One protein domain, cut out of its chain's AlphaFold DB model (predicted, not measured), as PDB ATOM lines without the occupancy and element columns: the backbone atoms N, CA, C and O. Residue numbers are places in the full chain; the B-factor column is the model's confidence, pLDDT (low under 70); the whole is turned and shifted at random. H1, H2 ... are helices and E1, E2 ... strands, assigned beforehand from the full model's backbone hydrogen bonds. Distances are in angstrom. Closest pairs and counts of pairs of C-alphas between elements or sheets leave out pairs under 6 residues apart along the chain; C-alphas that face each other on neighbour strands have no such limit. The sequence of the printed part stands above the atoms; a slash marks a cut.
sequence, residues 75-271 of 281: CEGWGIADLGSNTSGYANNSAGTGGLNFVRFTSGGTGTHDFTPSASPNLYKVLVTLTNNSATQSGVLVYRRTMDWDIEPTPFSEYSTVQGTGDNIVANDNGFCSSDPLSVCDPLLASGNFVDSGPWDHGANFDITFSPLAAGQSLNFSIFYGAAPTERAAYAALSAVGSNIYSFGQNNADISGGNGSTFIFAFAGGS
ATOM      1  N   CYS A  75      27.475  27.089  22.237       96.50
ATOM      2  CA  CYS A  75      27.404  25.846  23.010       96.50
ATOM      3  C   CYS A  75      26.163  25.743  23.915       96.50
ATOM      4  O   CYS A  75      26.181  25.098  24.958       96.50
ATOM      5  N   GLU A  76      25.048  26.327  23.490       97.69
ATOM      6  CA  GLU A  76      23.745  26.121  24.113       97.69
ATOM      7  C   GLU A  76      22.971  25.082  23.303       97.69
ATOM      8  O   GLU A  76      22.949  25.112  22.066       97.69
ATOM      9  N   GLY A  77      22.357  24.129  23.994       97.31
ATOM     10  CA  GLY A  77      21.591  23.104  23.320       97.31
ATOM     11  C   GLY A  77      20.723  22.265  24.233       97.31
ATOM     12  O   GLY A  77      20.701  22.386  25.460       97.31
ATOM     13  N   TRP A  78      19.978  21.374  23.595       97.44
ATOM     14  CA  TRP A  78      19.072  20.473  24.285       97.44
ATOM     15  C   TRP A  78      18.943  19.144  23.565       97.44
ATOM     16  O   TRP A  78      19.237  19.027  22.374       97.44
ATOM     17  N   GLY A  79      18.434  18.152  24.285       96.00
ATOM     18  CA  GLY A  79      18.044  16.887  23.693       96.00
ATOM     19  C   GLY A  79      17.062  16.112  24.550       96.00
ATOM     20  O   GLY A  79      16.730  16.485  25.672       96.00
ATOM     21  N   ILE A  80      16.565  15.020  23.991       94.69
ATOM     22  CA  ILE A  80      15.704  14.061  24.675       94.69
ATOM     23  C   ILE A  80      16.061  12.657  24.212       94.69
ATOM     24  O   ILE A  80      16.313  12.426  23.029       94.69
ATOM     25  N   ALA A  81      16.080  11.721  25.151       94.44
ATOM     26  CA  ALA A  81      16.335  10.316  24.888       94.44
ATOM     27  C   ALA A  81      15.202   9.447  25.426       94.44
ATOM     28  O   ALA A  81      14.672   9.717  26.501       94.44
ATOM     29  N   ASP A  82      14.870   8.390  24.691       93.94
ATOM     30  CA  ASP A  82      14.140   7.229  25.193       93.94
ATOM     31  C   ASP A  82      15.161   6.133  25.519       93.94
ATOM     32  O   ASP A  82      15.788   5.552  24.624       93.94
ATOM     33  N   LEU A  83      15.330   5.855  26.813       93.38
ATOM     34  CA  LEU A  83      16.289   4.869  27.306       93.38
ATOM     35  C   LEU A  83      15.873   3.427  26.990       93.38
ATOM     36  O   LEU A  83      16.721   2.542  26.940       93.38
ATOM     37  N   GLY A  84      14.578   3.169  26.784       90.69
ATOM     38  CA  GLY A  84      14.071   1.837  26.458       90.69
ATOM     39  C   GLY A  84      14.418   1.411  25.034       90.69
ATOM     40  O   GLY A  84      14.702   0.238  24.796       90.69
ATOM     41  N   SER A  85      14.425   2.359  24.094       89.62
ATOM     42  CA  SER A  85      14.808   2.124  22.696       89.62
ATOM     43  C   SER A  85      16.247   2.526  22.373       89.62
ATOM     44  O   SER A  85      16.702   2.259  21.262       89.62
ATOM     45  N   ASN A  86      16.959   3.154  23.315       92.38
ATOM     46  CA  ASN A  86      18.292   3.727  23.116       92.38
ATOM     47  C   ASN A  86      18.335   4.673  21.902       92.38
ATOM     48  O   ASN A  86      19.204   4.580  21.035       92.38
ATOM     49  N   THR A  87      17.339   5.554  21.815       90.94
ATOM     50  CA  THR A  87      17.227   6.548  20.741       90.94
ATOM     51  C   THR A  87      17.123   7.940  21.325       90.94
ATOM     52  O   THR A  87      16.361   8.139  22.270       90.94
ATOM     53  N   SER A  88      17.793   8.906  20.713       93.12
ATOM     54  CA  SER A  88      17.740  10.307  21.114       93.12
ATOM     55  C   SER A  88      17.549  11.244  19.928       93.12
ATOM     56  O   SER A  88      17.702  10.858  18.766       93.12
ATOM     57  N   GLY A  89      17.188  12.488  20.236       92.25
ATOM     58  CA  GLY A  89      17.378  13.616  19.341       92.25
ATOM     59  C   GLY A  89      17.836  14.849  20.112       92.25
ATOM     60  O   GLY A  89      17.418  15.053  21.249       92.25
ATOM     61  N   TYR A  90      18.710  15.638  19.498       94.69
ATOM     62  CA  TYR A  90      19.380  16.781  20.106       94.69
ATOM     63  C   TYR A  90      19.746  17.855  19.074       94.69
ATOM     64  O   TYR A  90      19.912  17.563  17.884       94.69
ATOM     65  N   ALA A  91      19.886  19.094  19.542       94.88
ATOM     66  CA  ALA A  91      20.346  20.236  18.763       94.88
ATOM     67  C   ALA A  91      21.259  21.143  19.592       94.88
ATOM     68  O   ALA A  91      20.950  21.458  20.740       94.88
ATOM     69  N   ASN A  92      22.355  21.577  18.970       96.94
ATOM     70  CA  ASN A  92      23.319  22.537  19.493       96.94
ATOM     71  C   ASN A  92      24.025  23.206  18.304       96.94
ATOM     72  O   ASN A  92      24.432  22.520  17.362       96.94
ATOM     73  N   ASN A  93      24.183  24.527  18.322       96.00
ATOM     74  CA  ASN A  93      24.739  25.249  17.174       96.00
ATOM     75  C   ASN A  93      26.256  25.081  17.011       96.00
ATOM     76  O   ASN A  93      26.772  25.279  15.910       96.00
ATOM     77  N   SER A  94      26.963  24.660  18.061       96.50
ATOM     78  CA  SER A  94      28.385  24.306  18.009       96.50
ATOM     79  C   SER A  94      28.616  22.804  17.794       96.50
ATOM     80  O   SER A  94      29.432  22.414  16.959       96.50
ATOM     81  N   ALA A  95      27.869  21.952  18.501       93.38
ATOM     82  CA  ALA A  95      28.073  20.497  18.491       93.38
ATOM     83  C   ALA A  95      27.236  19.745  17.434       93.38
ATOM     84  O   ALA A  95      27.439  18.551  17.202       93.38
ATOM     85  N   GLY A  96      26.313  20.437  16.762       93.19
ATOM     86  CA  GLY A  96      25.468  19.897  15.706       93.19
ATOM     87  C   GLY A  96      24.134  19.330  16.194       93.19
ATOM     88  O   GLY A  96      23.725  19.460  17.348       93.19
ATOM     89  N   THR A  97      23.424  18.701  15.263       93.00
ATOM     90  CA  THR A  97      22.070  18.172  15.466       93.00
ATOM     91  C   THR A  97      22.021  16.697  15.092       93.00
ATOM     92  O   THR A  97      22.615  16.300  14.088       93.00
ATOM     93  N   GLY A  98      21.252  15.893  15.820       91.38
ATOM     94  CA  GLY A  98      21.048  14.478  15.508       91.38
ATOM     95  C   GLY A  98      19.676  14.008  15.960       91.38
ATOM     96  O   GLY A  98      19.122  14.544  16.910       91.38
ATOM     97  N   GLY A  99      19.080  13.045  15.251       83.94
ATOM     98  CA  GLY A  99      17.814  12.408  15.650       83.94
ATOM     99  C   GLY A  99      16.567  13.307  15.685       83.94
ATOM    100  O   GLY A  99      15.474  12.800  15.934       83.94
ATOM    101  N   LEU A 100      16.716  14.606  15.404       75.00
ATOM    102  CA  LEU A 100      15.658  15.599  15.260       75.00
ATOM    103  C   LEU A 100      15.352  15.848  13.787       75.00
ATOM    104  O   LEU A 100      16.241  16.148  12.999       75.00
ATOM    105  N   ASN A 101      14.074  15.814  13.438       63.62
ATOM    106  CA  ASN A 101      13.541  16.417  12.226       63.62
ATOM    107  C   ASN A 101      12.331  17.244  12.631       63.62
ATOM    108  O   ASN A 101      11.355  16.661  13.085       63.62
ATOM    109  N   PHE A 102      12.406  18.571  12.490       56.28
ATOM    110  CA  PHE A 102      11.344  19.536  12.810       56.28
ATOM    111  C   PHE A 102      10.394  19.071  13.922       56.28
ATOM    112  O   PHE A 102       9.336  18.494  13.658       56.28
ATOM    113  N   VAL A 103      10.800  19.297  15.178       57.81
ATOM    114  CA  VAL A 103       9.983  19.022  16.373       57.81
ATOM    115  C   VAL A 103       9.663  17.522  16.557       57.81
ATOM    116  O   VAL A 103       9.002  17.151  17.513       57.81
ATOM    117  N   ARG A 104      10.138  16.609  15.697       57.22
ATOM    118  CA  ARG A 104       9.872  15.161  15.742       57.22
ATOM    119  C   ARG A 104      11.169  14.351  15.813       57.22
ATOM    120  O   ARG A 104      12.149  14.677  15.151       57.22
ATOM    121  N   PHE A 105      11.163  13.262  16.573       62.06
ATOM    122  CA  PHE A 105      12.291  12.330  16.683       62.06
ATOM    123  C   PHE A 105      12.155  11.168  15.696       62.06
ATOM    124  O   PHE A 105      11.039  10.762  15.351       62.06
ATOM    125  N   THR A 106      13.278  10.573  15.289       49.19
ATOM    126  CA  THR A 106      13.323   9.420  14.360       49.19
ATOM    127  C   THR A 106      12.522   8.202  14.855       49.19
ATOM    128  O   THR A 106      12.022   7.427  14.044       49.19
ATOM    129  N   SER A 107      12.319   8.058  16.171       54.03
ATOM    130  CA  SER A 107      11.500   7.004  16.801       54.03
ATOM    131  C   SER A 107      10.005   7.345  16.925       54.03
ATOM    132  O   SER A 107       9.223   6.556  17.450       54.03
ATOM    133  N   GLY A 108       9.577   8.503  16.413       56.53
ATOM    134  CA  GLY A 108       8.170   8.876  16.324       56.53
ATOM    135  C   GLY A 108       7.638   9.752  17.457       56.53
ATOM    136  O   GLY A 108       6.449  10.022  17.443       56.53
ATOM    137  N   GLY A 109       8.443  10.248  18.397       56.72
ATOM    138  CA  GLY A 109       7.995  11.270  19.362       56.72
ATOM    139  C   GLY A 109       8.061  12.705  18.815       56.72
ATOM    140  O   GLY A 109       8.626  12.916  17.745       56.72
ATOM    141  N   THR A 110       7.522  13.680  19.549       71.56
ATOM    142  CA  THR A 110       7.599  15.121  19.237       71.56
ATOM    143  C   THR A 110       7.997  15.927  20.471       71.56
ATOM    144  O   THR A 110       7.501  15.636  21.555       71.56
ATOM    145  N   GLY A 111       8.884  16.910  20.316       70.81
ATOM    146  CA  GLY A 111       9.296  17.860  21.350       70.81
ATOM    147  C   GLY A 111       9.130  19.291  20.847       70.81
ATOM    148  O   GLY A 111       9.865  19.684  19.944       70.81
ATOM    149  N   THR A 112       8.166  20.041  21.387       82.06
ATOM    150  CA  THR A 112       7.974  21.469  21.066       82.06
ATOM    151  C   THR A 112       8.460  22.353  22.200       82.06
ATOM    152  O   THR A 112       8.285  22.000  23.365       82.06
ATOM    153  N   HIS A 113       8.939  23.544  21.850       87.50
ATOM    154  CA  HIS A 113       9.244  24.637  22.767       87.50
ATOM    155  C   HIS A 113       8.425  25.857  22.357       87.50
ATOM    156  O   HIS A 113       8.563  26.339  21.236       87.50
ATOM    157  N   ASP A 114       7.563  26.338  23.247       89.31
ATOM    158  CA  ASP A 114       6.769  27.551  23.032       89.31
ATOM    159  C   ASP A 114       7.271  28.673  23.945       89.31
ATOM    160  O   ASP A 114       7.144  28.593  25.172       89.31
ATOM    161  N   PHE A 115       7.898  29.683  23.341       91.25
ATOM    162  CA  PHE A 115       8.537  30.793  24.040       91.25
ATOM    163  C   PHE A 115       7.549  31.941  24.242       91.25
ATOM    164  O   PHE A 115       7.044  32.530  23.288       91.25
ATOM    165  N   THR A 116       7.323  32.314  25.498       89.69
ATOM    166  CA  THR A 116       6.415  33.398  25.887       89.69
ATOM    167  C   THR A 116       7.006  34.196  27.051       89.69
ATOM    168  O   THR A 116       7.790  33.652  27.831       89.69
ATOM    169  N   PRO A 117       6.672  35.487  27.217       90.19
ATOM    170  CA  PRO A 117       6.992  36.196  28.454       90.19
ATOM    171  C   PRO A 117       6.412  35.461  29.680       90.19
ATOM    172  O   PRO A 117       5.304  34.929  29.604       90.19
ATOM    173  N   SER A 118       7.143  35.421  30.799       91.62
ATOM    174  CA  SER A 118       6.636  34.872  32.074       91.62
ATOM    175  C   SER A 118       5.970  35.957  32.938       91.62
ATOM    176  O   SER A 118       6.031  37.135  32.576       91.62
ATOM    177  N   ALA A 119       5.397  35.620  34.108       88.81
ATOM    178  CA  ALA A 119       4.933  36.657  35.043       88.81
ATOM    179  C   ALA A 119       6.074  37.487  35.659       88.81
ATOM    180  O   ALA A 119       5.818  38.543  36.239       88.81
ATOM    181  N   SER A 120       7.332  37.057  35.525       95.56
ATOM    182  CA  SER A 120       8.494  37.878  35.855       95.56
ATOM    183  C   SER A 120       9.062  38.528  34.589       95.56
ATOM    184  O   SER A 120       9.450  37.812  33.666       95.56
ATOM    185  N   PRO A 121       9.236  39.864  34.531       96.00
ATOM    186  CA  PRO A 121       9.886  40.506  33.383       96.00
ATOM    187  C   PRO A 121      11.347  40.057  33.212       96.00
ATOM    188  O   PRO A 121      11.897  40.130  32.117       96.00
ATOM    189  N   ASN A 122      11.962  39.539  34.280       97.62
ATOM    190  CA  ASN A 122      13.319  39.000  34.274       97.62
ATOM    191  C   ASN A 122      13.421  37.611  33.638       97.62
ATOM    192  O   ASN A 122      14.533  37.113  33.510       97.62
ATOM    193  N   LEU A 123      12.299  36.968  33.290       97.56
ATOM    194  CA  LEU A 123      12.272  35.615  32.747       97.56
ATOM    195  C   LEU A 123      11.377  35.521  31.506       97.56
ATOM    196  O   LEU A 123      10.239  35.995  31.464       97.56
ATOM    197  N   TYR A 124      11.886  34.804  30.521       94.44
ATOM    198  CA  TYR A 124      11.127  34.177  29.457       94.44
ATOM    199  C   TYR A 124      10.766  32.759  29.862       94.44
ATOM    200  O   TYR A 124      11.609  32.007  30.347       94.44
ATOM    201  N   LYS A 125       9.514  32.384  29.627       94.62
ATOM    202  CA  LYS A 125       9.019  31.027  29.802       94.62
ATOM    203  C   LYS A 125       9.137  30.266  28.492       94.62
ATOM    204  O   LYS A 125       8.807  30.787  27.430       94.62
ATOM    205  N   VAL A 126       9.514  29.001  28.595       94.25
ATOM    206  CA  VAL A 126       9.468  28.052  27.490       94.25
ATOM    207  C   VAL A 126       8.646  26.849  27.926       94.25
ATOM    208  O   VAL A 126       9.068  26.068  28.780       94.25
ATOM    209  N   LEU A 127       7.446  26.703  27.364       91.75
ATOM    210  CA  LEU A 127       6.629  25.514  27.576       91.75
ATOM    211  C   LEU A 127       7.151  24.394  26.678       91.75
ATOM    212  O   LEU A 127       7.054  24.471  25.454       91.75
ATOM    213  N   VAL A 128       7.677  23.345  27.300       92.06
ATOM    214  CA  VAL A 128       8.143  22.146  26.612       92.06
ATOM    215  C   VAL A 128       7.037  21.105  26.620       92.06
ATOM    216  O   VAL A 128       6.515  20.764  27.682       92.06
ATOM    217  N   THR A 129       6.682  20.590  25.443       89.56
ATOM    218  CA  THR A 129       5.737  19.474  25.295       89.56
ATOM    219  C   THR A 129       6.447  18.290  24.668       89.56
ATOM    220  O   THR A 129       6.915  18.380  23.534       89.56
ATOM    221  N   LEU A 130       6.493  17.171  25.387       89.12
ATOM    222  CA  LEU A 130       6.985  15.892  24.889       89.12
ATOM    223  C   LEU A 130       5.802  14.981  24.593       89.12
ATOM    224  O   LEU A 130       5.031  14.685  25.499       89.12
ATOM    225  N   THR A 131       5.675  14.497  23.362       88.88
ATOM    226  CA  THR A 131       4.600  13.588  22.941       88.88
ATOM    227  C   THR A 131       5.179  12.290  22.405       88.88
ATOM    228  O   THR A 131       6.064  12.303  21.551       88.88
ATOM    229  N   ASN A 132       4.645  11.155  22.848       89.31
ATOM    230  CA  ASN A 132       4.942   9.858  22.251       89.31
ATOM    231  C   ASN A 132       3.971   9.582  21.088       89.31
ATOM    232  O   ASN A 132       2.844   9.166  21.335       89.31
ATOM    233  N   ASN A 133       4.387   9.763  19.825       86.19
ATOM    234  CA  ASN A 133       3.543   9.412  18.665       86.19
ATOM    235  C   ASN A 133       3.802   7.997  18.119       86.19
ATOM    236  O   ASN A 133       3.398   7.689  16.995       86.19
ATOM    237  N   SER A 134       4.482   7.131  18.876       85.75
ATOM    238  CA  SER A 134       4.564   5.711  18.531       85.75
ATOM    239  C   SER A 134       3.259   4.985  18.887       85.75
ATOM    240  O   SER A 134       2.397   5.507  19.598       85.75
ATOM    241  N   ALA A 135       3.104   3.756  18.390       89.31
ATOM    242  CA  ALA A 135       1.955   2.906  18.709       89.31
ATOM    243  C   ALA A 135       2.082   2.190  20.068       89.31
ATOM    244  O   ALA A 135       1.175   1.460  20.466       89.31
ATOM    245  N   THR A 136       3.202   2.364  20.775       90.19
ATOM    246  CA  THR A 136       3.524   1.664  22.023       90.19
ATOM    247  C   THR A 136       3.923   2.647  23.116       90.19
ATOM    248  O   THR A 136       4.143   3.827  22.864       90.19
ATOM    249  N   GLN A 137       4.002   2.180  24.359       92.81
ATOM    250  CA  GLN A 137       4.573   2.981  25.440       92.81
ATOM    251  C   GLN A 137       6.068   3.237  25.178       92.81
ATOM    252  O   GLN A 137       6.750   2.354  24.659       92.81
ATOM    253  N   SER A 138       6.559   4.427  25.531       92.69
ATOM    254  CA  SER A 138       7.989   4.748  25.497       92.69
ATOM    255  C   SER A 138       8.746   4.029  26.618       92.69
ATOM    256  O   SER A 138       8.144   3.490  27.552       92.69
ATOM    257  N   GLY A 139      10.073   4.060  26.584       93.00
ATOM    258  CA  GLY A 139      10.876   3.844  27.783       93.00
ATOM    259  C   GLY A 139      10.891   5.073  28.694       93.00
ATOM    260  O   GLY A 139      10.097   6.009  28.542       93.00
ATOM    261  N   VAL A 140      11.789   5.041  29.679       93.88
ATOM    262  CA  VAL A 140      12.113   6.207  30.513       93.88
ATOM    263  C   VAL A 140      12.676   7.299  29.614       93.88
ATOM    264  O   VAL A 140      13.500   7.014  28.745       93.88
ATOM    265  N   LEU A 141      12.219   8.531  29.821       94.50
ATOM    266  CA  LEU A 141      12.638   9.670  29.018       94.50
ATOM    267  C   LEU A 141      13.641  10.525  29.797       94.50
ATOM    268  O   LEU A 141      13.423  10.767  30.981       94.50
ATOM    269  N   VAL A 142      14.694  11.011  29.141       95.94
ATOM    270  CA  VAL A 142      15.660  11.957  29.732       95.94
ATOM    271  C   VAL A 142      15.745  13.201  28.871       95.94
ATOM    272  O   VAL A 142      16.166  13.109  27.722       95.94
ATOM    273  N   TYR A 143      15.341  14.346  29.413       96.50
ATOM    274  CA  TYR A 143      15.514  15.652  28.785       96.50
ATOM    275  C   TYR A 143      16.826  16.277  29.252       96.50
ATOM    276  O   TYR A 143      17.005  16.449  30.456       96.50
ATOM    277  N   ARG A 144      17.702  16.644  28.314       98.00
ATOM    278  CA  ARG A 144      18.940  17.377  28.585       98.00
ATOM    279  C   ARG A 144      18.802  18.833  28.168       98.00
ATOM    280  O   ARG A 144      18.338  19.108  27.058       98.00
ATOM    281  N   ARG A 145      19.276  19.752  29.007       97.75
ATOM    282  CA  ARG A 145      19.625  21.123  28.608       97.75
ATOM    283  C   ARG A 145      21.063  21.400  29.028       97.75
ATOM    284  O   ARG A 145      21.396  21.184  30.188       97.75
ATOM    285  N   THR A 146      21.878  21.877  28.096       97.69
ATOM    286  CA  THR A 146      23.274  22.261  28.334       97.69
ATOM    287  C   THR A 146      23.480  23.687  27.864       97.69
ATOM    288  O   THR A 146      22.916  24.098  26.846       97.69
ATOM    289  N   MET A 147      24.243  24.450  28.625       97.88
ATOM    290  CA  MET A 147      24.587  25.821  28.295       97.88
ATOM    291  C   MET A 147      25.973  26.124  28.828       97.88
ATOM    292  O   MET A 147      26.267  25.852  29.990       97.88
ATOM    293  N   ASP A 148      26.793  26.683  27.960       97.62
ATOM    294  CA  ASP A 148      28.051  27.310  28.318       97.62
ATOM    295  C   ASP A 148      27.774  28.741  28.784       97.62
ATOM    296  O   ASP A 148      27.078  29.489  28.087       97.62
ATOM    297  N   TRP A 149      28.198  29.082  30.001       97.62
ATOM    298  CA  TRP A 149      27.871  30.360  30.628       97.62
ATOM    299  C   TRP A 149      28.954  31.396  30.367       97.62
ATOM    300  O   TRP A 149      29.572  31.893  31.287       97.62
ATOM    301  N   ASP A 150      29.104  31.857  29.141       96.69
ATOM    302  CA  ASP A 150      30.025  32.948  28.836       96.69
ATOM    303  C   ASP A 150      29.483  34.326  29.269       96.69
ATOM    304  O   ASP A 150      28.959  35.105  28.464       96.69
ATOM    305  N   ILE A 151      29.572  34.647  30.564       95.00
ATOM    306  CA  ILE A 151      28.909  35.832  31.126       95.00
ATOM    307  C   ILE A 151      29.733  37.101  30.903       95.00
ATOM    308  O   ILE A 151      30.747  37.361  31.559       95.00
ATOM    309  N   GLU A 152      29.239  37.981  30.036       95.00
ATOM    310  CA  GLU A 152      29.839  39.300  29.857       95.00
ATOM    311  C   GLU A 152      29.783  40.152  31.151       95.00
ATOM    312  O   GLU A 152      28.828  40.065  31.934       95.00
ATOM    313  N   PRO A 153      30.799  41.008  31.403       93.12
ATOM    314  CA  PRO A 153      31.905  41.375  30.510       93.12
ATOM    315  C   PRO A 153      33.162  40.494  30.642       93.12
ATOM    316  O   PRO A 153      34.206  40.864  30.106       93.12
ATOM    317  N   THR A 154      33.099  39.368  31.358       94.19
ATOM    318  CA  THR A 154      34.242  38.461  31.552       94.19
ATOM    319  C   THR A 154      33.920  37.050  31.047       94.19
ATOM    320  O   THR A 154      33.958  36.126  31.857       94.19
ATOM    321  N   PRO A 155      33.596  36.866  29.749       94.88
ATOM    322  CA  PRO A 155      33.394  35.520  29.210       94.88
ATOM    323  C   PRO A 155      34.640  34.650  29.459       94.88
ATOM    324  O   PRO A 155      35.752  35.194  29.572       94.88
ATOM    325  N   PHE A 156      34.457  33.331  29.533       96.44
ATOM    326  CA  PHE A 156      35.458  32.315  29.900       96.44
ATOM    327  C   PHE A 156      35.957  32.386  31.356       96.44
ATOM    328  O   PHE A 156      37.018  31.853  31.706       96.44
ATOM    329  N   SER A 157      35.279  33.152  32.204       95.62
ATOM    330  CA  SER A 157      35.646  33.394  33.596       95.62
ATOM    331  C   SER A 157      34.396  33.804  34.363       95.62
ATOM    332  O   SER A 157      34.214  34.961  34.754       95.62
ATOM    333  N   GLU A 158      33.533  32.828  34.587       93.75
ATOM    334  CA  GLU A 158      32.228  32.989  35.216       93.75
ATOM    335  C   GLU A 158      32.101  32.107  36.448       93.75
ATOM    336  O   GLU A 158      32.830  31.136  36.638       93.75
ATOM    337  N   TYR A 159      31.138  32.455  37.288       95.88
ATOM    338  CA  TYR A 159      30.642  31.593  38.339       95.88
ATOM    339  C   TYR A 159      29.323  30.962  37.904       95.88
ATOM    340  O   TYR A 159      28.450  31.632  37.346       95.88
ATOM    341  N   SER A 160      29.174  29.678  38.212       97.12
ATOM    342  CA  SER A 160      27.952  28.910  38.019       97.12
ATOM    343  C   SER A 160      27.435  28.453  39.373       97.12
ATOM    344  O   SER A 160      28.159  27.859  40.173       97.12
ATOM    345  N   THR A 161      26.163  28.708  39.632       97.69
ATOM    346  CA  THR A 161      25.426  28.134  40.761       97.69
ATOM    347  C   THR A 161      24.422  27.145  40.199       97.69
ATOM    348  O   THR A 161      23.802  27.435  39.181       97.69
ATOM    349  N   VAL A 162      24.215  26.005  40.862       98.38
ATOM    350  CA  VAL A 162      23.133  25.056  40.561       98.38
ATOM    351  C   VAL A 162      22.458  24.636  41.857       98.38
ATOM    352  O   VAL A 162      23.115  24.240  42.818       98.38
ATOM    353  N   GLN A 163      21.130  24.694  41.890       97.62
ATOM    354  CA  GLN A 163      20.330  24.260  43.035       97.62
ATOM    355  C   GLN A 163      19.087  23.492  42.583       97.62
ATOM    356  O   GLN A 163      18.651  23.592  41.436       97.62
ATOM    357  N   GLY A 164      18.503  22.732  43.512       92.44
ATOM    358  CA  GLY A 164      17.270  21.972  43.288       92.44
ATOM    359  C   GLY A 164      17.464  20.589  42.668       92.44
ATOM    360  O   GLY A 164      16.486  19.973  42.260       92.44
ATOM    361  N   THR A 165      18.696  20.079  42.605       91.38
ATOM    362  CA  THR A 165      18.957  18.704  42.142       91.38
ATOM    363  C   THR A 165      18.347  17.657  43.085       91.38
ATOM    364  O   THR A 165      18.092  17.927  44.263       91.38
ATOM    365  N   GLY A 166      18.091  16.453  42.566       86.31
ATOM    366  CA  GLY A 166      17.432  15.364  43.292       86.31
ATOM    367  C   GLY A 166      17.350  14.081  42.461       86.31
ATOM    368  O   GLY A 166      17.958  13.992  41.401       86.31
ATOM    369  N   ASP A 167      16.578  13.087  42.911       82.38
ATOM    370  CA  ASP A 167      16.586  11.732  42.325       82.38
ATOM    371  C   ASP A 167      16.316  11.685  40.809       82.38
ATOM    372  O   ASP A 167      16.864  10.840  40.105       82.38
ATOM    373  N   ASN A 168      15.474  12.582  40.289       90.56
ATOM    374  CA  ASN A 168      15.137  12.653  38.866       90.56
ATOM    375  C   ASN A 168      15.835  13.801  38.120       90.56
ATOM    376  O   ASN A 168      15.509  14.028  36.955       90.56
ATOM    377  N   ILE A 169      16.739  14.534  38.776       94.00
ATOM    378  CA  ILE A 169      17.440  15.692  38.214       94.00
ATOM    379  C   ILE A 169      18.919  15.594  38.560       94.00
ATOM    380  O   ILE A 169      19.331  15.892  39.683       94.00
ATOM    381  N   VAL A 170      19.712  15.222  37.563       95.31
ATOM    382  CA  VAL A 170      21.171  15.229  37.647       95.31
ATOM    383  C   VAL A 170      21.668  16.504  36.989       95.31
ATOM    384  O   VAL A 170      21.231  16.842  35.893       95.31
ATOM    385  N   ALA A 171      22.575  17.217  37.649       97.75
ATOM    386  CA  ALA A 171      23.173  18.413  37.080       97.75
ATOM    387  C   ALA A 171      24.658  18.526  37.417       97.75
ATOM    388  O   ALA A 171      25.131  17.954  38.406       97.75
ATOM    389  N   ASN A 172      25.386  19.251  36.579       98.31
ATOM    390  CA  ASN A 172      26.785  19.604  36.780       98.31
ATOM    391  C   ASN A 172      27.112  20.935  36.098       98.31
ATOM    392  O   ASN A 172      26.260  21.510  35.423       98.31
ATOM    393  N   ASP A 173      28.334  21.419  36.297       98.12
ATOM    394  CA  ASP A 173      28.815  22.680  35.737       98.12
ATOM    395  C   ASP A 173      29.405  22.577  34.322       98.12
ATOM    396  O   ASP A 173      29.914  23.560  33.800       98.12
ATOM    397  N   ASN A 174      29.341  21.425  33.655       97.94
ATOM    398  CA  ASN A 174      29.943  21.268  32.335       97.94
ATOM    399  C   ASN A 174      28.995  21.728  31.216       97.94
ATOM    400  O   ASN A 174      28.207  20.946  30.682       97.94
ATOM    401  N   GLY A 175      29.110  23.001  30.829       96.44
ATOM    402  CA  GLY A 175      28.360  23.595  29.717       96.44
ATOM    403  C   GLY A 175      28.698  23.028  28.333       96.44
ATOM    404  O   GLY A 175      27.882  23.116  27.415       96.44
ATOM    405  N   PHE A 176      29.847  22.356  28.192       97.00
ATOM    406  CA  PHE A 176      30.323  21.746  26.941       97.00
ATOM    407  C   PHE A 176      29.832  20.317  26.725       97.00
ATOM    408  O   PHE A 176      30.255  19.642  25.779       97.00
ATOM    409  N   CYS A 177      28.971  19.812  27.608       97.12
ATOM    410  CA  CYS A 177      28.411  18.489  27.434       97.12
ATOM    411  C   CYS A 177      27.663  18.357  26.108       97.12
ATOM    412  O   CYS A 177      26.993  19.271  25.624       97.12
ATOM    413  N   SER A 178      27.744  17.163  25.519       97.38
ATOM    414  CA  SER A 178      26.916  16.830  24.365       97.38
ATOM    415  C   SER A 178      25.444  16.992  24.732       97.38
ATOM    416  O   SER A 178      24.981  16.449  25.740       97.38
ATOM    417  N   SER A 179      24.690  17.689  23.881       97.69
ATOM    418  CA  SER A 179      23.243  17.834  24.051       97.69
ATOM    419  C   SER A 179      22.479  16.521  23.839       97.69
ATOM    420  O   SER A 179      21.294  16.464  24.150       97.69
ATOM    421  N   ASP A 180      23.134  15.463  23.350       97.25
ATOM    422  CA  ASP A 180      22.584  14.108  23.320       97.25
ATOM    423  C   ASP A 180      22.534  13.510  24.739       97.25
ATOM    424  O   ASP A 180      23.595  13.207  25.294       97.25
ATOM    425  N   PRO A 181      21.349  13.250  25.324       96.94
ATOM    426  CA  PRO A 181      21.257  12.690  26.673       96.94
ATOM    427  C   PRO A 181      21.825  11.268  26.801       96.94
ATOM    428  O   PRO A 181      22.060  10.809  27.914       96.94
ATOM    429  N   LEU A 182      22.050  10.554  25.689       96.69
ATOM    430  CA  LEU A 182      22.715   9.244  25.700       96.69
ATOM    431  C   LEU A 182      24.244   9.351  25.784       96.69
ATOM    432  O   LEU A 182      24.921   8.353  26.032       96.69
ATOM    433  N   SER A 183      24.799  10.548  25.582       97.19
ATOM    434  CA  SER A 183      26.222  10.810  25.771       97.19
ATOM    435  C   SER A 183      26.536  11.055  27.246       97.19
ATOM    436  O   SER A 183      25.812  11.776  27.942       97.19
ATOM    437  N   VAL A 184      27.655  10.495  27.710       95.56
ATOM    438  CA  VAL A 184      28.193  10.762  29.051       95.56
ATOM    439  C   VAL A 184      28.525  12.252  29.183       95.56
ATOM    440  O   VAL A 184      29.009  12.871  28.236       95.56
ATOM    441  N   CYS A 185      28.240  12.811  30.355       96.56
ATOM    442  CA  CYS A 185      28.507  14.198  30.708       96.56
ATOM    443  C   CYS A 185      29.112  14.230  32.114       96.56
ATOM    444  O   CYS A 185      28.401  14.043  33.103       96.56
ATOM    445  N   ASP A 186      30.427  14.425  32.186       97.00
ATOM    446  CA  ASP A 186      31.161  14.514  33.447       97.00
ATOM    447  C   ASP A 186      31.295  15.982  33.887       97.00
ATOM    448  O   ASP A 186      31.451  16.852  33.025       97.00
ATOM    449  N   PRO A 187      31.245  16.280  35.201       97.94
ATOM    450  CA  PRO A 187      31.466  17.635  35.711       97.94
ATOM    451  C   PRO A 187      32.872  18.141  35.378       97.94
ATOM    452  O   PRO A 187      33.813  17.347  35.292       97.94
ATOM    453  N   LEU A 188      33.028  19.463  35.270       97.56
ATOM    454  CA  LEU A 188      34.351  20.084  35.191       97.56
ATOM    455  C   LEU A 188      34.912  20.329  36.589       97.56
ATOM    456  O   LEU A 188      36.039  19.920  36.872       97.56
ATOM    457  N   LEU A 189      34.121  20.945  37.475       97.88
ATOM    458  CA  LEU A 189      34.531  21.247  38.850       97.88
ATOM    459  C   LEU A 189      33.510  20.734  39.873       97.88
ATOM    460  O   LEU A 189      33.902  20.236  40.931       97.88
ATOM    461  N   ALA A 190      32.214  20.820  39.564       98.00
ATOM    462  CA  ALA A 190      31.135  20.536  40.502       98.00
ATOM    463  C   ALA A 190      29.941  19.796  39.876       98.00
ATOM    464  O   ALA A 190      29.600  19.940  38.701       98.00
ATOM    465  N   SER A 191      29.261  18.996  40.699       97.81
ATOM    466  CA  SER A 191      28.014  18.309  40.352       97.81
ATOM    467  C   SER A 191      27.015  18.344  41.503       97.81
ATOM    468  O   SER A 191      27.375  18.576  42.659       97.81
ATOM    469  N   GLY A 192      25.741  18.115  41.186       97.06
ATOM    470  CA  GLY A 192      24.649  18.257  42.143       97.06
ATOM    471  C   GLY A 192      24.378  19.724  42.472       97.06
ATOM    472  O   GLY A 192      24.432  20.582  41.596       97.06
ATOM    473  N   ASN A 193      24.069  20.007  43.738       97.69
ATOM    474  CA  ASN A 193      23.902  21.379  44.207       97.69
ATOM    475  C   ASN A 193      25.265  21.997  44.528       97.69
ATOM    476  O   ASN A 193      26.014  21.457  45.344       97.69
ATOM    477  N   PHE A 194      25.542  23.161  43.956       97.62
ATOM    478  CA  PHE A 194      26.732  23.956  44.233       97.62
ATOM    479  C   PHE A 194      26.409  25.447  44.138       97.62
ATOM    480  O   PHE A 194      25.399  25.852  43.565       97.62
ATOM    481  N   VAL A 195      27.255  26.259  44.759       96.12
ATOM    482  CA  VAL A 195      27.155  27.719  44.743       96.12
ATOM    483  C   VAL A 195      28.490  28.244  44.259       96.12
ATOM    484  O   VAL A 195      29.523  27.818  44.775       96.12
ATOM    485  N   ASP A 196      28.433  29.118  43.266       93.88
ATOM    486  CA  ASP A 196      29.559  29.840  42.689       93.88
ATOM    487  C   ASP A 196      30.771  28.942  42.377       93.88
ATOM    488  O   ASP A 196      31.902  29.223  42.774       93.88
ATOM    489  N   SER A 197      30.536  27.834  41.665       96.75
ATOM    490  CA  SER A 197      31.616  27.070  41.028       96.75
ATOM    491  C   SER A 197      32.294  27.975  40.003       96.75
ATOM    492  O   SER A 197      31.590  28.559  39.184       96.75
ATOM    493  N   GLY A 198      33.616  28.137  40.080       95.25
ATOM    494  CA  GLY A 198      34.371  29.077  39.249       95.25
ATOM    495  C   GLY A 198      35.381  29.920  40.050       95.25
ATOM    496  O   GLY A 198      35.659  29.610  41.213       95.25
ATOM    497  N   PRO A 199      35.973  30.970  39.449       94.88
ATOM    498  CA  PRO A 199      35.712  31.441  38.098       94.88
ATOM    499  C   PRO A 199      36.469  30.592  37.078       94.88
ATOM    500  O   PRO A 199      37.687  30.421  37.199       94.88
ATOM    501  N   TRP A 200      35.775  30.056  36.085       96.81
ATOM    502  CA  TRP A 200      36.364  29.216  35.042       96.81
ATOM    503  C   TRP A 200      35.474  29.281  33.786       96.81
ATOM    504  O   TRP A 200      34.415  29.885  33.852       96.81
ATOM    505  N   ASP A 201      35.945  28.736  32.666       97.38
ATOM    506  CA  ASP A 201      35.208  28.604  31.398       97.38
ATOM    507  C   ASP A 201      34.312  27.355  31.450       97.38
ATOM    508  O   ASP A 201      34.821  26.228  31.365       97.38
ATOM    509  N   HIS A 202      33.030  27.529  31.769       97.19
ATOM    510  CA  HIS A 202      32.074  26.451  32.013       97.19
ATOM    511  C   HIS A 202      30.619  26.940  32.013       97.19
ATOM    512  O   HIS A 202      30.290  28.070  31.686       97.19
ATOM    513  N   GLY A 203      29.683  26.099  32.460       97.38
ATOM    514  CA  GLY A 203      28.295  26.522  32.535       97.38
ATOM    515  C   GLY A 203      27.426  25.627  33.385       97.38
ATOM    516  O   GLY A 203      27.630  25.513  34.597       97.38
ATOM    517  N   ALA A 204      26.406  25.048  32.764       98.31
ATOM    518  CA  ALA A 204      25.518  24.111  33.418       98.31
ATOM    519  C   ALA A 204      24.955  23.086  32.436       98.31
ATOM    520  O   ALA A 204      24.547  23.412  31.320       98.31
ATOM    521  N   ASN A 205      24.840  21.847  32.904       98.56
ATOM    522  CA  ASN A 205      24.091  20.793  32.242       98.56
ATOM    523  C   ASN A 205      23.069  20.198  33.213       98.56
ATOM    524  O   ASN A 205      23.406  19.884  34.353       98.56
ATOM    525  N   PHE A 206      21.842  19.992  32.737       98.31
ATOM    526  CA  PHE A 206      20.750  19.362  33.473       98.31
ATOM    527  C   PHE A 206      20.190  18.183  32.689       98.31
ATOM    528  O   PHE A 206      19.735  18.366  31.563       98.31
ATOM    529  N   ASP A 207      20.125  17.020  33.333       97.75
ATOM    530  CA  ASP A 207      19.397  15.838  32.882       97.75
ATOM    531  C   ASP A 207      18.178  15.604  33.768       97.75
ATOM    532  O   ASP A 207      18.292  15.349  34.968       97.75
ATOM    533  N   ILE A 208      16.997  15.658  33.158       95.88
ATOM    534  CA  ILE A 208      15.712  15.526  33.839       95.88
ATOM    535  C   ILE A 208      15.032  14.252  33.364       95.88
ATOM    536  O   ILE A 208      14.680  14.104  32.192       95.88
ATOM    537  N   THR A 209      14.832  13.329  34.298       95.31
ATOM    538  CA  THR A 209      14.243  12.021  34.031       95.31
ATOM    539  C   THR A 209      12.733  12.052  34.235       95.31
ATOM    540  O   THR A 209      12.229  12.462  35.284       95.31
ATOM    541  N   PHE A 210      12.002  11.540  33.250       93.75
ATOM    542  CA  PHE A 210      10.557  11.389  33.279       93.75
ATOM    543  C   PHE A 210      10.144   9.931  33.121       93.75
ATOM    544  O   PHE A 210      10.786   9.120  32.451       93.75
ATOM    545  N   SER A 211       9.006   9.599  33.726       93.00
ATOM    546  CA  SER A 211       8.390   8.293  33.530       93.00
ATOM    547  C   SER A 211       7.995   8.062  32.064       93.00
ATOM    548  O   SER A 211       7.666   9.021  31.364       93.00
ATOM    549  N   PRO A 212       7.888   6.792  31.642       92.94
ATOM    550  CA  PRO A 212       7.321   6.430  30.352       92.94
ATOM    551  C   PRO A 212       5.977   7.089  30.025       92.94
ATOM    552  O   PRO A 212       5.084   7.173  30.882       92.94
ATOM    553  N   LEU A 213       5.814   7.462  28.756       91.75
ATOM    554  CA  LEU A 213       4.574   7.970  28.177       91.75
ATOM    555  C   LEU A 213       3.883   6.867  27.382       91.75
ATOM    556  O   LEU A 213       4.491   6.219  26.528       91.75
ATOM    557  N   ALA A 214       2.593   6.658  27.635       93.81
ATOM    558  CA  ALA A 214       1.788   5.774  26.800       93.81
ATOM    559  C   ALA A 214       1.691   6.310  25.357       93.81
ATOM    560  O   ALA A 214       1.955   7.486  25.100       93.81
ATOM    561  N   ALA A 215       1.301   5.446  24.420       91.25
ATOM    562  CA  ALA A 215       1.070   5.837  23.032       91.25
ATOM    563  C   ALA A 215       0.083   7.016  22.952       91.25
ATOM    564  O   ALA A 215      -0.997   6.976  23.547       91.25
ATOM    565  N   GLY A 216       0.470   8.075  22.243       88.94
ATOM    566  CA  GLY A 216      -0.297   9.309  22.084       88.94
ATOM    567  C   GLY A 216      -0.315  10.239  23.301       88.94
ATOM    568  O   GLY A 216      -0.951  11.288  23.224       88.94
ATOM    569  N   GLN A 217       0.337   9.898  24.422       91.00
ATOM    570  CA  GLN A 217       0.392  10.797  25.577       91.00
ATOM    571  C   GLN A 217       1.444  11.890  25.429       91.00
ATOM    572  O   GLN A 217       2.518  11.673  24.861       91.00
ATOM    573  N   SER A 218       1.124  13.029  26.043       89.50
ATOM    574  CA  SER A 218       2.012  14.174  26.180       89.50
ATOM    575  C   SER A 218       2.342  14.468  27.641       89.50
ATOM    576  O   SER A 218       1.518  14.283  28.541       89.50
ATOM    577  N   LEU A 219       3.549  14.974  27.854       89.12
ATOM    578  CA  LEU A 219       4.047  15.525  29.101       89.12
ATOM    579  C   LEU A 219       4.462  16.971  28.863       89.12
ATOM    580  O   LEU A 219       5.195  17.248  27.917       89.12
ATOM    581  N   ASN A 220       4.047  17.853  29.768       90.06
ATOM    582  CA  ASN A 220       4.377  19.266  29.706       90.06
ATOM    583  C   ASN A 220       5.185  19.680  30.932       90.06
ATOM    584  O   ASN A 220       4.849  19.323  32.064       90.06
ATOM    585  N   PHE A 221       6.207  20.488  30.705       92.38
ATOM    586  CA  PHE A 221       6.958  21.177  31.748       92.38
ATOM    587  C   PHE A 221       7.426  22.528  31.222       92.38
ATOM    588  O   PHE A 221       7.338  22.809  30.031       92.38
ATOM    589  N   SER A 222       7.868  23.405  32.111       94.38
ATOM    590  CA  SER A 222       8.401  24.709  31.740       94.38
ATOM    591  C   SER A 222       9.878  24.782  32.077       94.38
ATOM    592  O   SER A 222      10.303  24.342  33.142       94.38
ATOM    593  N   ILE A 223      10.641  25.369  31.168       97.00
ATOM    594  CA  ILE A 223      11.953  25.926  31.479       97.00
ATOM    595  C   ILE A 223      11.869  27.444  31.369       97.00
ATOM    596  O   ILE A 223      10.937  27.983  30.766       97.00
ATOM    597  N   PHE A 224      12.825  28.132  31.969       98.25
ATOM    598  CA  PHE A 224      12.902  29.579  31.945       98.25
ATOM    599  C   PHE A 224      14.321  30.012  31.636       98.25
ATOM    600  O   PHE A 224      15.275  29.418  32.133       98.25
ATOM    601  N   TYR A 225      14.422  31.072  30.849       98.56
ATOM    602  CA  TYR A 225      15.659  31.780  30.569       98.56
ATOM    603  C   TYR A 225      15.504  33.225  30.983       98.56
ATOM    604  O   TYR A 225      14.436  33.808  30.801       98.56
ATOM    605  N   GLY A 226      16.559  33.840  31.486       98.12
ATOM    606  CA  GLY A 226      16.508  35.263  31.745       98.12
ATOM    607  C   GLY A 226      17.720  35.801  32.458       98.12
ATOM    608  O   GLY A 226      18.767  35.170  32.524       98.12
ATOM    609  N   ALA A 227      17.550  36.994  32.997       97.25
ATOM    610  CA  ALA A 227      18.560  37.669  33.778       97.25
ATOM    611  C   ALA A 227      17.888  38.615  34.766       97.25
ATOM    612  O   ALA A 227      16.821  39.181  34.500       97.25
ATOM    613  N   ALA A 228      18.537  38.864  35.889       95.81
ATOM    614  CA  ALA A 228      18.114  39.848  36.870       95.81
ATOM    615  C   ALA A 228      19.273  40.804  37.192       95.81
ATOM    616  O   ALA A 228      20.430  40.418  37.077       95.81
ATOM    617  N   PRO A 229      18.994  42.043  37.637       92.75
ATOM    618  CA  PRO A 229      20.045  43.028  37.902       92.75
ATOM    619  C   PRO A 229      20.868  42.712  39.164       92.75
ATOM    620  O   PRO A 229      21.816  43.422  39.465       92.75
ATOM    621  N   THR A 230      20.439  41.722  39.954       92.06
ATOM    622  CA  THR A 230      21.117  41.222  41.158       92.06
ATOM    623  C   THR A 230      20.691  39.776  41.398       92.06
ATOM    624  O   THR A 230      19.578  39.396  41.015       92.06
ATOM    625  N   GLU A 231      21.484  39.019  42.151       92.38
ATOM    626  CA  GLU A 231      21.138  37.650  42.547       92.38
ATOM    627  C   GLU A 231      19.852  37.614  43.394       92.38
ATOM    628  O   GLU A 231      18.952  36.808  43.166       92.38
ATOM    629  N   ARG A 232      19.663  38.587  44.298       92.44
ATOM    630  CA  ARG A 232      18.405  38.740  45.055       92.44
ATOM    631  C   ARG A 232      17.185  38.889  44.141       92.44
ATOM    632  O   ARG A 232      16.122  38.341  44.432       92.44
ATOM    633  N   ALA A 233      17.313  39.650  43.055       94.69
ATOM    634  CA  ALA A 233      16.242  39.797  42.076       94.69
ATOM    635  C   ALA A 233      16.058  38.528  41.223       94.69
ATOM    636  O   ALA A 233      14.934  38.259  40.795       94.69
ATOM    637  N   ALA A 234      17.114  37.735  41.021       95.62
ATOM    638  CA  ALA A 234      17.026  36.422  40.389       95.62
ATOM    639  C   ALA A 234      16.202  35.455  41.253       95.62
ATOM    640  O   ALA A 234      15.240  34.870  40.759       95.62
ATOM    641  N   TYR A 235      16.459  35.389  42.563       95.56
ATOM    642  CA  TYR A 235      15.628  34.616  43.496       95.56
ATOM    643  C   TYR A 235      14.160  35.051  43.494       95.56
ATOM    644  O   TYR A 235      13.262  34.210  43.492       95.56
ATOM    645  N   ALA A 236      13.892  36.360  43.466       96.19
ATOM    646  CA  ALA A 236      12.522  36.866  43.374       96.19
ATOM    647  C   ALA A 236      11.838  36.426  42.066       96.19
ATOM    648  O   ALA A 236      10.663  36.060  42.081       96.19
ATOM    649  N   ALA A 237      12.575  36.411  40.950       97.00
ATOM    650  CA  ALA A 237      12.071  35.927  39.671       97.00
ATOM    651  C   ALA A 237      11.764  34.419  39.699       97.00
ATOM    652  O   ALA A 237      10.694  34.022  39.245       97.00
ATOM    653  N   LEU A 238      12.644  33.599  40.287       97.12
ATOM    654  CA  LEU A 238      12.405  32.162  40.485       97.12
ATOM    655  C   LEU A 238      11.162  31.905  41.344       97.12
ATOM    656  O   LEU A 238      10.317  31.082  40.992       97.12
ATOM    657  N   SER A 239      11.015  32.655  42.441       95.69
ATOM    658  CA  SER A 239       9.850  32.556  43.321       95.69
ATOM    659  C   SER A 239       8.549  32.921  42.605       95.69
ATOM    660  O   SER A 239       7.526  32.306  42.896       95.69
ATOM    661  N   ALA A 240       8.569  33.899  41.694       94.75
ATOM    662  CA  ALA A 240       7.384  34.308  40.938       94.75
ATOM    663  C   ALA A 240       6.867  33.190  40.020       94.75
ATOM    664  O   ALA A 240       5.659  33.014  39.890       94.75
ATOM    665  N   VAL A 241       7.775  32.391  39.451       93.44
ATOM    666  CA  VAL A 241       7.431  31.268  38.562       93.44
ATOM    667  C   VAL A 241       7.369  29.918  39.291       93.44
ATOM    668  O   VAL A 241       7.173  28.878  38.660       93.44
ATOM    669  N   GLY A 242       7.541  29.914  40.618       92.44
ATOM    670  CA  GLY A 242       7.504  28.710  41.450       92.44
ATOM    671  C   GLY A 242       8.617  27.702  41.150       92.44
ATOM    672  O   GLY A 242       8.417  26.505  41.351       92.44
ATOM    673  N   SER A 243       9.766  28.159  40.646       93.38
ATOM    674  CA  SER A 243      10.910  27.293  40.359       93.38
ATOM    675  C   SER A 243      11.874  27.234  41.543       93.38
ATOM    676  O   SER A 243      12.219  28.251  42.141       93.38
ATOM    677  N   ASN A 244      12.328  26.026  41.861       92.06
ATOM    678  CA  ASN A 244      13.376  25.743  42.839       92.06
ATOM    679  C   ASN A 244      14.559  24.972  42.230       92.06
ATOM    680  O   ASN A 244      15.472  24.612  42.966       92.06
ATOM    681  N   ILE A 245      14.524  24.711  40.918       95.69
ATOM    682  CA  ILE A 245      15.572  24.030  40.155       95.69
ATOM    683  C   ILE A 245      16.123  25.035  39.162       95.69
ATOM    684  O   ILE A 245      15.398  25.467  38.264       95.69
ATOM    685  N   TYR A 246      17.380  25.423  39.325       98.12
ATOM    686  CA  TYR A 246      17.943  26.502  38.528       98.12
ATOM    687  C   TYR A 246      19.458  26.428  38.430       98.12
ATOM    688  O   TYR A 246      20.118  25.774  39.239       98.12
ATOM    689  N   SER A 247      19.979  27.159  37.448       98.44
ATOM    690  CA  SER A 247      21.352  27.620  37.417       98.44
ATOM    691  C   SER A 247      21.403  29.141  37.346       98.44
ATOM    692  O   SER A 247      20.582  29.756  36.655       98.44
ATOM    693  N   PHE A 248      22.363  29.734  38.054       97.94
ATOM    694  CA  PHE A 248      22.784  31.108  37.806       97.94
ATOM    695  C   PHE A 248      24.140  31.133  37.119       97.94
ATOM    696  O   PHE A 248      25.010  30.345  37.479       97.94
ATOM    697  N   GLY A 249      24.298  32.064  36.180       96.50
ATOM    698  CA  GLY A 249      25.580  32.451  35.601       96.50
ATOM    699  C   GLY A 249      25.910  33.891  35.990       96.50
ATOM    700  O   GLY A 249      25.075  34.790  35.824       96.50
ATOM    701  N   GLN A 250      27.109  34.121  36.522       94.88
ATOM    702  CA  GLN A 250      27.581  35.441  36.951       94.88
ATOM    703  C   GLN A 250      29.005  35.700  36.461       94.88
ATOM    704  O   GLN A 250      29.860  34.827  36.524       94.88
ATOM    705  N   ASN A 251      29.282  36.922  36.006       92.31
ATOM    706  CA  ASN A 251      30.638  37.313  35.623       92.31
ATOM    707  C   ASN A 251      31.563  37.394  36.856       92.31
ATOM    708  O   ASN A 251      31.121  37.674  37.973       92.31
ATOM    709  N   ASN A 252      32.868  37.227  36.653       90.00
ATOM    710  CA  ASN A 252      33.863  37.246  37.729       90.00
ATOM    711  C   ASN A 252      34.155  38.652  38.295       90.00
ATOM    712  O   ASN A 252      34.842  38.791  39.306       90.00
ATOM    713  N   ALA A 253      33.622  39.718  37.693       84.25
ATOM    714  CA  ALA A 253      33.769  41.065  38.241       84.25
ATOM    715  C   ALA A 253      32.783  41.366  39.391       84.25
ATOM    716  O   ALA A 253      33.019  42.317  40.139       84.25
ATOM    717  N   ASP A 254      31.703  40.585  39.552       70.56
ATOM    718  CA  ASP A 254      30.658  40.825  40.558       70.56
ATOM    719  C   ASP A 254      29.912  39.542  40.987       70.56
ATOM    720  O   ASP A 254      28.722  39.355  40.717       70.56
ATOM    721  N   ILE A 255      30.619  38.664  41.706       67.06
ATOM    722  CA  ILE A 255      30.095  37.377  42.206       67.06
ATOM    723  C   ILE A 255      28.851  37.521  43.099       67.06
ATOM    724  O   ILE A 255      27.976  36.672  43.083       67.06
ATOM    725  N   SER A 256      28.730  38.610  43.862       59.66
ATOM    726  CA  SER A 256      27.624  38.814  44.814       59.66
ATOM    727  C   SER A 256      26.371  39.457  44.209       59.66
ATOM    728  O   SER A 256      25.352  39.566  44.892       59.66
ATOM    729  N   GLY A 257      26.451  39.930  42.960       54.59
ATOM    730  CA  GLY A 257      25.393  40.677  42.289       54.59
ATOM    731  C   GLY A 257      25.103  42.043  42.932       54.59
ATOM    732  O   GLY A 257      24.529  42.159  44.014       54.59
ATOM    733  N   GLY A 258      25.420  43.117  42.219       54.50
ATOM    734  CA  GLY A 258      25.108  44.492  42.622       54.50
ATOM    735  C   GLY A 258      25.282  45.529  41.511       54.50
ATOM    736  O   GLY A 258      24.626  46.568  41.557       54.50
ATOM    737  N   ASN A 259      26.119  45.231  40.514       58.19
ATOM    738  CA  ASN A 259      26.420  46.044  39.337       58.19
ATOM    739  C   ASN A 259      26.445  45.229  38.018       58.19
ATOM    740  O   ASN A 259      26.735  45.807  36.971       58.19
ATOM    741  N   GLY A 260      26.144  43.923  38.047       72.75
ATOM    742  CA  GLY A 260      26.114  43.034  36.878       72.75
ATOM    743  C   GLY A 260      24.837  42.188  36.769       72.75
ATOM    744  O   GLY A 260      24.087  42.030  37.731       72.75
ATOM    745  N   SER A 261      24.579  41.652  35.576       91.38
ATOM    746  CA  SER A 261      23.461  40.740  35.307       91.38
ATOM    747  C   SER A 261      23.728  39.361  35.925       91.38
ATOM    748  O   SER A 261      24.738  38.736  35.615       91.38
ATOM    749  N   THR A 262      22.811  38.865  36.759       95.56
ATOM    750  CA  THR A 262      22.741  37.442  37.133       95.56
ATOM    751  C   THR A 262      21.870  36.742  36.101       95.56
ATOM    752  O   THR A 262      20.654  36.963  36.088       95.56
ATOM    753  N   PHE A 263      22.469  35.934  35.230       97.56
ATOM    754  CA  PHE A 263      21.741  35.140  34.240       97.56
ATOM    755  C   PHE A 263      21.115  33.911  34.885       97.56
ATOM    756  O   PHE A 263      21.589  33.427  35.909       97.56
ATOM    757  N   ILE A 264      20.002  33.454  34.322       98.50
ATOM    758  CA  ILE A 264      19.122  32.464  34.932       98.50
ATOM    759  C   ILE A 264      18.728  31.436  33.878       98.50
ATOM    760  O   ILE A 264      18.132  31.784  32.856       98.50
ATOM    761  N   PHE A 265      18.969  30.169  34.192       98.69
ATOM    762  CA  PHE A 265      18.218  29.045  33.648       98.69
ATOM    763  C   PHE A 265      17.408  28.415  34.777       98.69
ATOM    764  O   PHE A 265      17.921  28.247  35.880       98.69
ATOM    765  N   ALA A 266      16.154  28.047  34.533       97.94
ATOM    766  CA  ALA A 266      15.337  27.400  35.554       97.94
ATOM    767  C   ALA A 266      14.373  26.369  34.977       97.94
ATOM    768  O   ALA A 266      13.999  26.431  33.809       97.94
ATOM    769  N   PHE A 267      13.924  25.444  35.818       95.25
ATOM    770  CA  PHE A 267      12.934  24.428  35.483       95.25
ATOM    771  C   PHE A 267      11.757  24.474  36.465       95.25
ATOM    772  O   PHE A 267      11.946  24.615  37.675       95.25
ATOM    773  N   ALA A 268      10.532  24.320  35.961       89.19
ATOM    774  CA  ALA A 268       9.341  24.116  36.780       89.19
ATOM    775  C   ALA A 268       8.334  23.165  36.108       89.19
ATOM    776  O   ALA A 268       8.073  23.239  34.906       89.19
ATOM    777  N   GLY A 269       7.680  22.318  36.904       74.56
ATOM    778  CA  GLY A 269       6.592  21.444  36.445       74.56
ATOM    779  C   GLY A 269       7.026  20.027  36.045       74.56
ATOM    780  O   GLY A 269       8.056  19.537  36.490       74.56
ATOM    781  N   GLY A 270       6.186  19.337  35.259       58.31
ATOM    782  CA  GLY A 270       6.344  17.911  34.914       58.31
ATOM    783  C   GLY A 270       5.153  17.010  35.283       58.31
ATOM    784  O   GLY A 270       5.291  15.787  35.339       58.31
ATOM    785  N   SER A 271       3.972  17.572  35.547       44.94
ATOM    786  CA  SER A 271       2.753  16.801  35.813       44.94
ATOM    787  C   SER A 271       2.183  16.168  34.538       44.94
ATOM    788  O   SER A 271       2.046  16.809  33.494       44.94
TER     789      SER A 271
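What this domain is: This is residues 75 to 271 of the 281 residues of an uncharacterized protein of Polymorphobacter arshaanensis (UniProt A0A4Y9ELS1). Two antiparallel sheets make a sandwich, seven strands over six, with their strands nearly in line and the sheets only partly face to face; the one helix, H1, packs on the outward face of the larger sheet, over E11 and E13, and leaves the rest of that face without a helix. The larger sheet, E4 E5 E11 E13 E12 E7 E9, is twisted, and the long loop of residues 173 to 193 runs over the outward side of the smaller one, E3 E2 E1 E6 E10 E8. The printed part has 197 residues, with thirteen named strands and one named helix in the order E1 to E11, H1, E12, E13; the class is mostly strand. It is compact, with a radius of gyration of the C-alphas of 16.4 A, and elongated in outline, spanning 54 by 32 by 29 A.

How they stand to each other: First comes a meander, each strand the antiparallel neighbour of the one before: E1, residues 77 to 82, E2, residues 87 to 92, and E3, residues 96 to 98, with N 80 and O 89 at 2.9 A and N 92 and O 96 at 3.0 A. E4, residues 109 to 117, and E5, residues 123 to 132, form a hairpin in the larger sheet, with N 114 and O 127 at 2.9 A. E6, residues 141 to 148, is the antiparallel neighbour of E1, with N 79 and O 144 at 2.9 A. E7, residues 158 to 163, and the edge strand E9, residues 194 to 200, are neighbours, with N 160 and O 197 at 2.8 A. E10, residues 203 to 210, has as neighbours E6, with N 145 and O 206 at 2.9 A, and E8, residues 169 to 172, with N 172 and O 205 at 3.0 A. E11, residues 218 to 228, H1, residues 231 to 240, and E12, residues 245 to 251, form a split strand-helix-strand unit, its two strands running the same way with E13, residues 262 to 269, between them; its crossover is right-handed. N 126 and O 223 join E5 and E11 within hydrogen-bond range at 2.8 A, N 224 and O 266 do so for E11 and E13 at 2.8 A, N 247 and O 265 for the hairpin E12 and E13 at 2.8 A, and N 161 and O 248 for E7 and E12 at 2.9 A. H1 is on the larger sheet in two layers, a helix on one face of a sheet, at a height of 8.5 A over E11 and E13; it runs along the strands, at 25 degrees to E11 on the local plane. Its closest C-alphas to E13 are those of Glu 231 and Thr 262, 5.7 A apart, and every O i to N i+4 pair in it is within hydrogen-bond range. Where the sheets face each other they are 9.7 A apart centre to centre, and the closest C-alphas of E7 and E10 are those of Ser 160 and Gly 203, 6.0 A.

Where its parts are: E1 begins at C-alpha 77, (21.591, 23.104, 23.320). From first to last C-alpha E4 measures 26.6 A, E5 28.8 A, E6 23.4 A, E10 23.3 A, E11 32.1 A and E13 22.7 A. E13 ends at C-alpha 269, (6.592, 21.444, 36.445).

The domain as a whole: The two C-alphas farthest apart are those of Ala 135 and Asn 259, 53.7 A. The printed part has no cut, and its one long link, E8 to E9, has 21 residues. Mean pLDDT of the printed part is 90.7; residues 101 to 109, 255 to 259 and 270 to 271 are under 70.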